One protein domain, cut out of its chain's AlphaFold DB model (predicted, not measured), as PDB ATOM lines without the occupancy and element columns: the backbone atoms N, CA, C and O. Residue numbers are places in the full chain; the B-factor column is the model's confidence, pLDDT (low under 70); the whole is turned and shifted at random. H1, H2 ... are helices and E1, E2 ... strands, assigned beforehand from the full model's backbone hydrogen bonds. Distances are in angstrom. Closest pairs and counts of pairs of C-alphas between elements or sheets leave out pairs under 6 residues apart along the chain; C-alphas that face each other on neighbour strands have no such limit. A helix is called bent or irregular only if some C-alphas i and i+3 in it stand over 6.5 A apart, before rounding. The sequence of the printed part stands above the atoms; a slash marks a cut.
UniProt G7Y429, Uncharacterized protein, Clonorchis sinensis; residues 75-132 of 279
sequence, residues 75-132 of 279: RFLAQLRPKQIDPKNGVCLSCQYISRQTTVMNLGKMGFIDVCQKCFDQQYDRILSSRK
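This is residues 75 to 132 of the 279 residues of an uncharacterized protein of Clonorchis sinensis (UniProt G7Y429). A two-stranded hairpin, E1 and E2, runs straight into the long helix H2, and hairpin and helix make an L. The short helix H1 packs by the corner of the L with its end at Lys 83, near both E2 and the beginning of H2, while the long loop of residues 84 to 101 reaches out beyond the corner, away from the far end of H2. The printed part has 58 residues with two named helices and two named strands, in the order H1, E1, E2, H2; the sheet has the order E1 - E2 and is antiparallel, and the class is mixed, helices and strands. The whole is compact, with a radius of gyration of the C-alphas of 11.6 A and spans of 38 by 28 by 16 A.

Find C-alpha 102 at (179.632, 179.472, 149.917), where E1 begins; it covers residues 102 to 106 and is 12.8 A long from first to last C-alpha. E2, residues 112 to 116, comes back over 13.2 A. H2 follows at once as residues 117 to 132, and its 23.0 A lead you to C-alpha 132 at (183.564, 152.998, 157.885). Go back to C-alpha 75 at (181.459, 168.618, 167.686) for H1, residues 75 to 83, 13.8 A long. H1 is only just irregular: its C-alphas 79 and 82 are 6.8 A apart.

Look first at the hairpin of E1 and E2, antiparallel neighbours with 151 degrees between their directions. C-alphas 104 and 114 face each other at 4.7 A, and N 103 and O 115, at 2.8 A, and N 105 and O 113, at 2.9 A, are within hydrogen-bond range. From there go to H1 and E2, whose closest C-alphas are those of Lys 83 and Val 115, 5.9 A apart. E1 and H2 come closest at the C-alphas of Thr 102 and Gln 117, 5.8 A apart. H1 and H2 are close but not clearly touching, with the C-alphas of Lys 83 and Cys 119 closest at 6.8 A. They run opposite ways at a shallow tilt of 27 degrees. Of the O i to N i+4 pairs, 3 of 5 in H1 and 11 of 12 in H2 are within hydrogen-bond range.

The two C-alphas farthest apart are those of Lys 88, in the loop, and Lys 132, at 38.9 A. The link from H1 to E1 is long, with 18 residues, and the links from E1 to E2 and from E2 to H2 are tight. The printed part has no cut. Its mean pLDDT is 87.6, no printed residue is under 70, and H1 has a mean of 78.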
ATOM      1  N   ARG A  75     180.087 168.877 168.151       74.31
ATOM      2  CA  ARG A  75     181.459 168.618 167.686       74.31
ATOM      3  C   ARG A  75     181.667 168.995 166.218       74.31
ATOM      4  O   ARG A  75     182.671 169.625 165.906       74.31
ATOM      5  N   PHE A  76     180.728 168.659 165.337       81.88
ATOM      6  CA  PHE A  76     180.794 169.044 163.925       81.88
ATOM      7  C   PHE A  76     180.724 170.564 163.758       81.88
ATOM      8  O   PHE A  76     181.530 171.150 163.043       81.88
ATOM      9  N   LEU A  77     179.823 171.226 164.489       78.75
ATOM     10  CA  LEU A  77     179.689 172.683 164.425       78.75
ATOM     11  C   LEU A  77     180.922 173.413 164.967       78.75
ATOM     12  O   LEU A  77     181.362 174.404 164.383       78.75
ATOM     13  N   ALA A  78     181.524 172.906 166.044       78.25
ATOM     14  CA  ALA A  78     182.778 173.439 166.571       78.25
ATOM     15  C   ALA A  78     183.931 173.324 165.556       78.25
ATOM     16  O   ALA A  78     184.754 174.232 165.464       78.25
ATOM     17  N   GLN A  79     183.954 172.257 164.749       84.19
ATOM     18  CA  GLN A  79     184.955 172.058 163.692       84.19
ATOM     19  C   GLN A  79     184.736 172.949 162.459       84.19
ATOM     20  O   GLN A  79     185.676 173.157 161.687       84.19
ATOM     21  N   LEU A  80     183.525 173.486 162.270       80.94
ATOM     22  CA  LEU A  80     183.194 174.379 161.157       80.94
ATOM     23  C   LEU A  80     183.408 175.864 161.469       80.94
ATOM     24  O   LEU A  80     183.722 176.617 160.550       80.94
ATOM     25  N   ARG A  81     183.322 176.296 162.737       74.94
ATOM     26  CA  ARG A  81     183.570 177.702 163.123       74.94
ATOM     27  C   ARG A  81     184.890 178.304 162.615       74.94
ATOM     28  O   ARG A  81     184.843 179.432 162.142       74.94
ATOM     29  N   PRO A  82     186.051 177.619 162.650       70.94
ATOM     30  CA  PRO A  82     187.294 178.205 162.140       70.94
ATOM     31  C   PRO A  82     187.360 178.275 160.603       70.94
ATOM     32  O   PRO A  82     188.345 178.761 160.054       70.94
ATOM     33  N   LYS A  83     186.343 177.778 159.884       80.88
ATOM     34  CA  LYS A  83     186.340 177.659 158.416       80.88
ATOM     35  C   LYS A  83     185.503 178.718 157.706       80.88
ATOM     36  O   LYS A  83     185.104 178.521 156.557       80.88
ATOM     37  N   GLN A  84     185.263 179.826 158.396       83.88
ATOM     38  CA  GLN A  84     184.525 180.963 157.867       83.88
ATOM     39  C   GLN A  84     185.260 181.630 156.705       83.88
ATOM     40  O   GLN A  84     186.482 181.528 156.547       83.88
ATOM     41  N   ILE A  85     184.475 182.285 155.863       89.06
ATOM     42  CA  ILE A  85     184.954 183.065 154.730       89.06
ATOM     43  C   ILE A  85     185.121 184.505 155.195       89.06
ATOM     44  O   ILE A  85     184.233 185.048 155.847       89.06
ATOM     45  N   ASP A  86     186.267 185.107 154.884       90.00
ATOM     46  CA  ASP A  86     186.483 186.528 155.125       90.00
ATOM     47  C   ASP A  86     185.509 187.331 154.246       90.00
ATOM     48  O   ASP A  86     185.606 187.252 153.015       90.00
ATOM     49  N   PRO A  87     184.585 188.111 154.837       86.06
ATOM     50  CA  PRO A  87     183.594 188.860 154.075       86.06
ATOM     51  C   PRO A  87     184.221 189.927 153.171       86.06
ATOM     52  O   PRO A  87     183.593 190.328 152.194       86.06
ATOM     53  N   LYS A  88     185.444 190.393 153.462       91.12
ATOM     54  CA  LYS A  88     186.113 191.425 152.655       91.12
ATOM     55  C   LYS A  88     186.757 190.856 151.397       91.12
ATOM     56  O   LYS A  88     186.735 191.499 150.354       91.12
ATOM     57  N   ASN A  89     187.328 189.659 151.506       93.75
ATOM     58  CA  ASN A  89     188.188 189.091 150.469       93.75
ATOM     59  C   ASN A  89     187.563 187.878 149.759       93.75
ATOM     60  O   ASN A  89     188.085 187.429 148.741       93.75
ATOM     61  N   GLY A  90     186.485 187.297 150.302       91.75
ATOM     62  CA  GLY A  90     185.899 186.047 149.795       91.75
ATOM     63  C   GLY A  90     186.826 184.829 149.946       91.75
ATOM     64  O   GLY A  90     186.606 183.780 149.334       91.75
ATOM     65  N   VAL A  91     187.888 184.959 150.745       94.06
ATOM     66  CA  VAL A  91     188.879 183.908 150.992       94.06
ATOM     67  C   VAL A  91     188.465 183.125 152.228       94.06
ATOM     68  O   VAL A  91     188.177 183.696 153.278       94.06
ATOM     69  N   CYS A  92     188.448 181.797 152.133       95.00
ATOM     70  CA  CYS A  92     188.221 180.963 153.307       95.00
ATOM     71  C   CYS A  92     189.418 181.036 154.262       95.00
ATOM     72  O   CYS A  92     190.530 180.671 153.878       95.00
ATOM     73  N   LEU A  93     189.183 181.410 155.522       91.50
ATOM     74  CA  LEU A  93     190.229 181.533 156.544       91.50
ATOM     75  C   LEU A  93     190.946 180.203 156.824       91.50
ATOM     76  O   LEU A  93     192.120 180.196 157.178       91.50
ATOM     77  N   SER A  94     190.263 179.069 156.629       92.75
ATOM     78  CA  SER A  94     190.833 177.749 156.919       92.75
ATOM     79  C   SER A  94     191.655 177.153 155.779       92.75
ATOM     80  O   SER A  94     192.575 176.392 156.064       92.75
ATOM     81  N   CYS A  95     191.311 177.409 154.514       94.44
ATOM     82  CA  CYS A  95     191.992 176.778 153.375       94.44
ATOM     83  C   CYS A  95     192.652 177.766 152.411       94.44
ATOM     84  O   CYS A  95     193.205 177.326 151.405       94.44
ATOM     85  N   GLN A  96     192.569 179.072 152.697       94.38
ATOM     86  CA  GLN A  96     193.105 180.173 151.886       94.38
ATOM     87  C   GLN A  96     192.660 180.147 150.414       94.38
ATOM     88  O   GLN A  96     193.247 180.796 149.553       94.38
ATOM     89  N   TYR A  97     191.596 179.403 150.106       93.25
ATOM     90  CA  TYR A  97     191.053 179.300 148.764       93.25
ATOM     91  C   TYR A  97     190.010 180.395 148.551       93.25
ATOM     92  O   TYR A  97     189.113 180.572 149.384       93.25
ATOM     93  N   ILE A  98     190.112 181.101 147.422       90.06
ATOM     94  CA  ILE A  98     189.077 182.030 146.961       90.06
ATOM     95  C   ILE A  98     187.884 181.180 146.540       90.06
ATOM     96  O   ILE A  98     187.894 180.529 145.493       90.06
ATOM     97  N   SER A  99     186.865 181.130 147.390       83.75
ATOM     98  CA  SER A  99     185.701 180.297 147.137       83.75
ATOM     99  C   SER A  99     184.602 181.144 146.524       83.75
ATOM    100  O   SER A  99     184.017 181.991 147.185       83.75
ATOM    101  N   ARG A 100     184.299 180.892 145.248       81.38
ATOM    102  CA  ARG A 100     183.143 181.506 144.573       81.38
ATOM    103  C   ARG A 100     181.804 180.901 145.010       81.38
ATOM    104  O   ARG A 100     180.763 181.346 144.546       81.38
ATOM    105  N   GLN A 101     181.835 179.855 145.835       84.31
ATOM    106  CA  GLN A 101     180.663 179.103 146.268       84.31
ATOM    107  C   GLN A 101     180.712 178.908 147.781       84.31
ATOM    108  O   GLN A 101     181.563 178.186 148.309       84.31
ATOM    109  N   THR A 102     179.795 179.574 148.472       87.38
ATOM    110  CA  THR A 102     179.632 179.472 149.917       87.38
ATOM    111  C   THR A 102     178.434 178.579 150.215       87.38
ATOM    112  O   THR A 102     177.426 178.589 149.506       87.38
ATOM    113  N   THR A 103     178.555 177.766 151.254       89.25
ATOM    114  CA  THR A 103     177.469 176.928 151.749       89.25
ATOM    115  C   THR A 103     176.969 177.558 153.033       89.25
ATOM    116  O   THR A 103     177.674 177.558 154.045       89.25
ATOM    117  N   VAL A 104     175.754 178.103 152.982       87.88
ATOM    118  CA  VAL A 104     175.091 178.691 154.147       87.88
ATOM    119  C   VAL A 104     174.464 177.566 154.964       87.88
ATOM    120  O   VAL A 104     173.562 176.869 154.498       87.88
ATOM    121  N   MET A 105     174.930 177.378 156.195       86.75
ATOM    122  CA  MET A 105     174.335 176.429 157.135       86.75
ATOM    123  C   MET A 105     173.517 177.163 158.189       86.75
ATOM    124  O   MET A 105     174.028 178.036 158.885       86.75
ATOM    125  N   ASN A 106     172.247 176.777 158.333       84.50
ATOM    126  CA  ASN A 106     171.374 177.273 159.391       84.50
ATOM    127  C   ASN A 106     171.589 176.456 160.675       84.50
ATOM    128  O   ASN A 106     171.362 175.245 160.689       84.50
ATOM    129  N   LEU A 107     172.005 177.118 161.755       84.88
ATOM    130  CA  LEU A 107     172.237 176.514 163.072       84.88
ATOM    131  C   LEU A 107     171.085 176.761 164.059       84.88
ATOM    132  O   LEU A 107     171.258 176.665 165.278       84.88
ATOM    133  N   GLY A 108     169.899 177.107 163.556       85.56
ATOM    134  CA  GLY A 108     168.733 177.437 164.367       85.56
ATOM    135  C   GLY A 108     168.979 178.702 165.189       85.56
ATOM    136  O   GLY A 108     169.290 179.758 164.645       85.56
ATOM    137  N   LYS A 109     168.883 178.598 166.521       82.12
ATOM    138  CA  LYS A 109     169.075 179.739 167.442       82.12
ATOM    139  C   LYS A 109     170.485 180.345 167.401       82.12
ATOM    140  O   LYS A 109     170.675 181.442 167.909       82.12
ATOM    141  N   MET A 110     171.465 179.638 166.833       75.94
ATOM    142  CA  MET A 110     172.853 180.106 166.728       75.94
ATOM    143  C   MET A 110     173.143 180.906 165.444       75.94
ATOM    144  O   MET A 110     174.273 181.350 165.266       75.94
ATOM    145  N   GLY A 111     172.144 181.114 164.578       90.00
ATOM    146  CA  GLY A 111     172.275 181.901 163.348       90.00
ATOM    147  C   GLY A 111     172.760 181.094 162.142       90.00
ATOM    148  O   GLY A 111     172.689 179.864 162.125       90.00
ATOM    149  N   PHE A 112     173.228 181.800 161.113       88.19
ATOM    150  CA  PHE A 112     173.779 181.215 159.891       88.19
ATOM    151  C   PHE A 112     175.309 181.250 159.927       88.19
ATOM    152  O   PHE A 112     175.899 182.200 160.441       88.19
ATOM    153  N   ILE A 113     175.953 180.216 159.386       91.94
ATOM    154  CA  ILE A 113     177.401 180.201 159.156       91.94
ATOM    155  C   ILE A 113     177.664 179.947 157.679       91.94
ATOM    156  O   ILE A 113     177.186 178.953 157.129       91.94
ATOM    157  N   ASP A 114     178.494 180.800 157.087       91.38
ATOM    158  CA  ASP A 114     179.034 180.600 155.749       91.38
ATOM    159  C   ASP A 114     180.322 179.786 155.825       91.38
ATOM    160  O   ASP A 114     181.309 180.181 156.456       91.38
ATOM    161  N   VAL A 115     180.313 178.628 155.171       93.69
ATOM    162  CA  VAL A 115     181.482 177.751 155.048       93.69
ATOM    163  C   VAL A 115     181.830 177.625 153.574       93.69
ATOM    164  O   VAL A 115     180.947 177.531 152.727       93.69
ATOM    165  N   CYS A 116     183.119 177.604 153.232       96.00
ATOM    166  CA  CYS A 116     183.504 177.366 151.843       96.00
ATOM    167  C   CYS A 116     183.223 175.915 151.432       96.00
ATOM    168  O   CYS A 116     183.454 174.985 152.216       96.00
ATOM    169  N   GLN A 117     182.783 175.716 150.187       92.56
ATOM    170  CA  GLN A 117     182.386 174.399 149.680       92.56
ATOM    171  C   GLN A 117     183.482 173.335 149.890       92.56
ATOM    172  O   GLN A 117     183.229 172.259 150.420       92.56
ATOM    173  N   LYS A 118     184.745 173.679 149.610       92.81
ATOM    174  CA  LYS A 118     185.888 172.763 149.767       92.81
ATOM    175  C   LYS A 118     186.099 172.314 151.219       92.81
ATOM    176  O   LYS A 118     186.439 171.161 151.482       92.81
ATOM    177  N   CYS A 119     185.926 173.224 152.175       94.44
ATOM    178  CA  CYS A 119     186.042 172.904 153.593       94.44
ATOM    179  C   CYS A 119     184.862 172.079 154.096       94.44
ATOM    180  O   CYS A 119     185.064 171.252 154.991       94.44
ATOM    181  N   PHE A 120     183.670 172.307 153.542       94.75
ATOM    182  CA  PHE A 120     182.491 171.502 153.818       94.75
ATOM    183  C   PHE A 120     182.684 170.064 153.334       94.75
ATOM    184  O   PHE A 120     182.617 169.149 154.155       94.75
ATOM    185  N   ASP A 121     183.040 169.875 152.062       92.25
ATOM    186  CA  ASP A 121     183.262 168.553 151.459       92.25
ATOM    187  C   ASP A 121     184.327 167.768 152.232       92.25
ATOM    188  O   ASP A 121     184.109 166.632 152.647       92.25
ATOM    189  N   GLN A 122     185.442 168.421 152.578       94.69
ATOM    190  CA  GLN A 122     186.497 167.789 153.366       94.69
ATOM    191  C   GLN A 122     186.026 167.346 154.763       94.69
ATOM    192  O   GLN A 122     186.523 166.351 155.297       94.69
ATOM    193  N   GLN A 123     185.129 168.089 155.419       94.00
ATOM    194  CA  GLN A 123     184.565 167.649 156.703       94.00
ATOM    195  C   GLN A 123     183.543 166.533 156.524       94.00
ATOM    196  O   GLN A 123     183.520 165.595 157.323       94.00
ATOM    197  N   TYR A 124     182.735 166.613 155.475       89.69
ATOM    198  CA  TYR A 124     181.753 165.595 155.145       89.69
ATOM    199  C   TYR A 124     182.425 164.241 154.869       89.69
ATOM    200  O   TYR A 124     182.048 163.229 155.468       89.69
ATOM    201  N   ASP A 125     183.514 164.234 154.100       90.44
ATOM    202  CA  ASP A 125     184.312 163.038 153.823       90.44
ATOM    203  C   ASP A 125     184.977 162.462 155.079       90.44
ATOM    204  O   ASP A 125     185.043 161.241 155.251       90.44
ATOM    205  N   ARG A 126     185.424 163.313 156.014       90.19
ATOM    206  CA  ARG A 126     185.945 162.854 157.316       90.19
ATOM    207  C   ARG A 126     184.871 162.151 158.140       90.19
ATOM    208  O   ARG A 126     185.141 161.115 158.742       90.19
ATOM    209  N   ILE A 127     183.645 162.668 158.140       88.81
ATOM    210  CA  ILE A 127     182.528 162.009 158.824       88.81
ATOM    211  C   ILE A 127     182.213 160.672 158.154       88.81
ATOM    212  O   ILE A 127     182.107 159.654 158.840       88.81
ATOM    213  N   LEU A 128     182.100 160.652 156.826       86.06
ATOM    214  CA  LEU A 128     181.811 159.435 156.068       86.06
ATOM    215  C   LEU A 128     182.878 158.352 156.265       86.06
ATOM    216  O   LEU A 128     182.536 157.186 156.462       86.06
ATOM    217  N   SER A 129     184.156 158.727 156.252       91.69
ATOM    218  CA  SER A 129     185.271 157.801 156.480       91.69
ATOM    219  C   SER A 129     185.335 157.310 157.929       91.69
ATOM    220  O   SER A 129     185.539 156.117 158.143       91.69
ATOM    221  N   SER A 130     185.047 158.164 158.920       88.81
ATOM    222  CA  SER A 130     184.988 157.743 160.329       88.81
ATOM    223  C   SER A 130     183.905 156.691 160.608       88.81
ATOM    224  O   SER A 130     184.095 155.824 161.454       88.81
ATOM    225  N   ARG A 131     182.795 156.698 159.853       79.75
ATOM    226  CA  ARG A 131     181.737 155.678 159.977       79.75
ATOM    227  C   ARG A 131     182.131 154.314 159.414       79.75
ATOM    228  O   ARG A 131     181.568 153.314 159.840       79.75
ATOM    229  N   LYS A 132     183.075 154.260 158.468       78.94
ATOM    230  CA  LYS A 132     183.564 152.998 157.885       78.94
ATOM    231  C   LYS A 132     184.620 152.306 158.748       78.94
ATOM    232  O   LYS A 132     184.879 151.130 158.536       78.94
TER     233      LYS A 132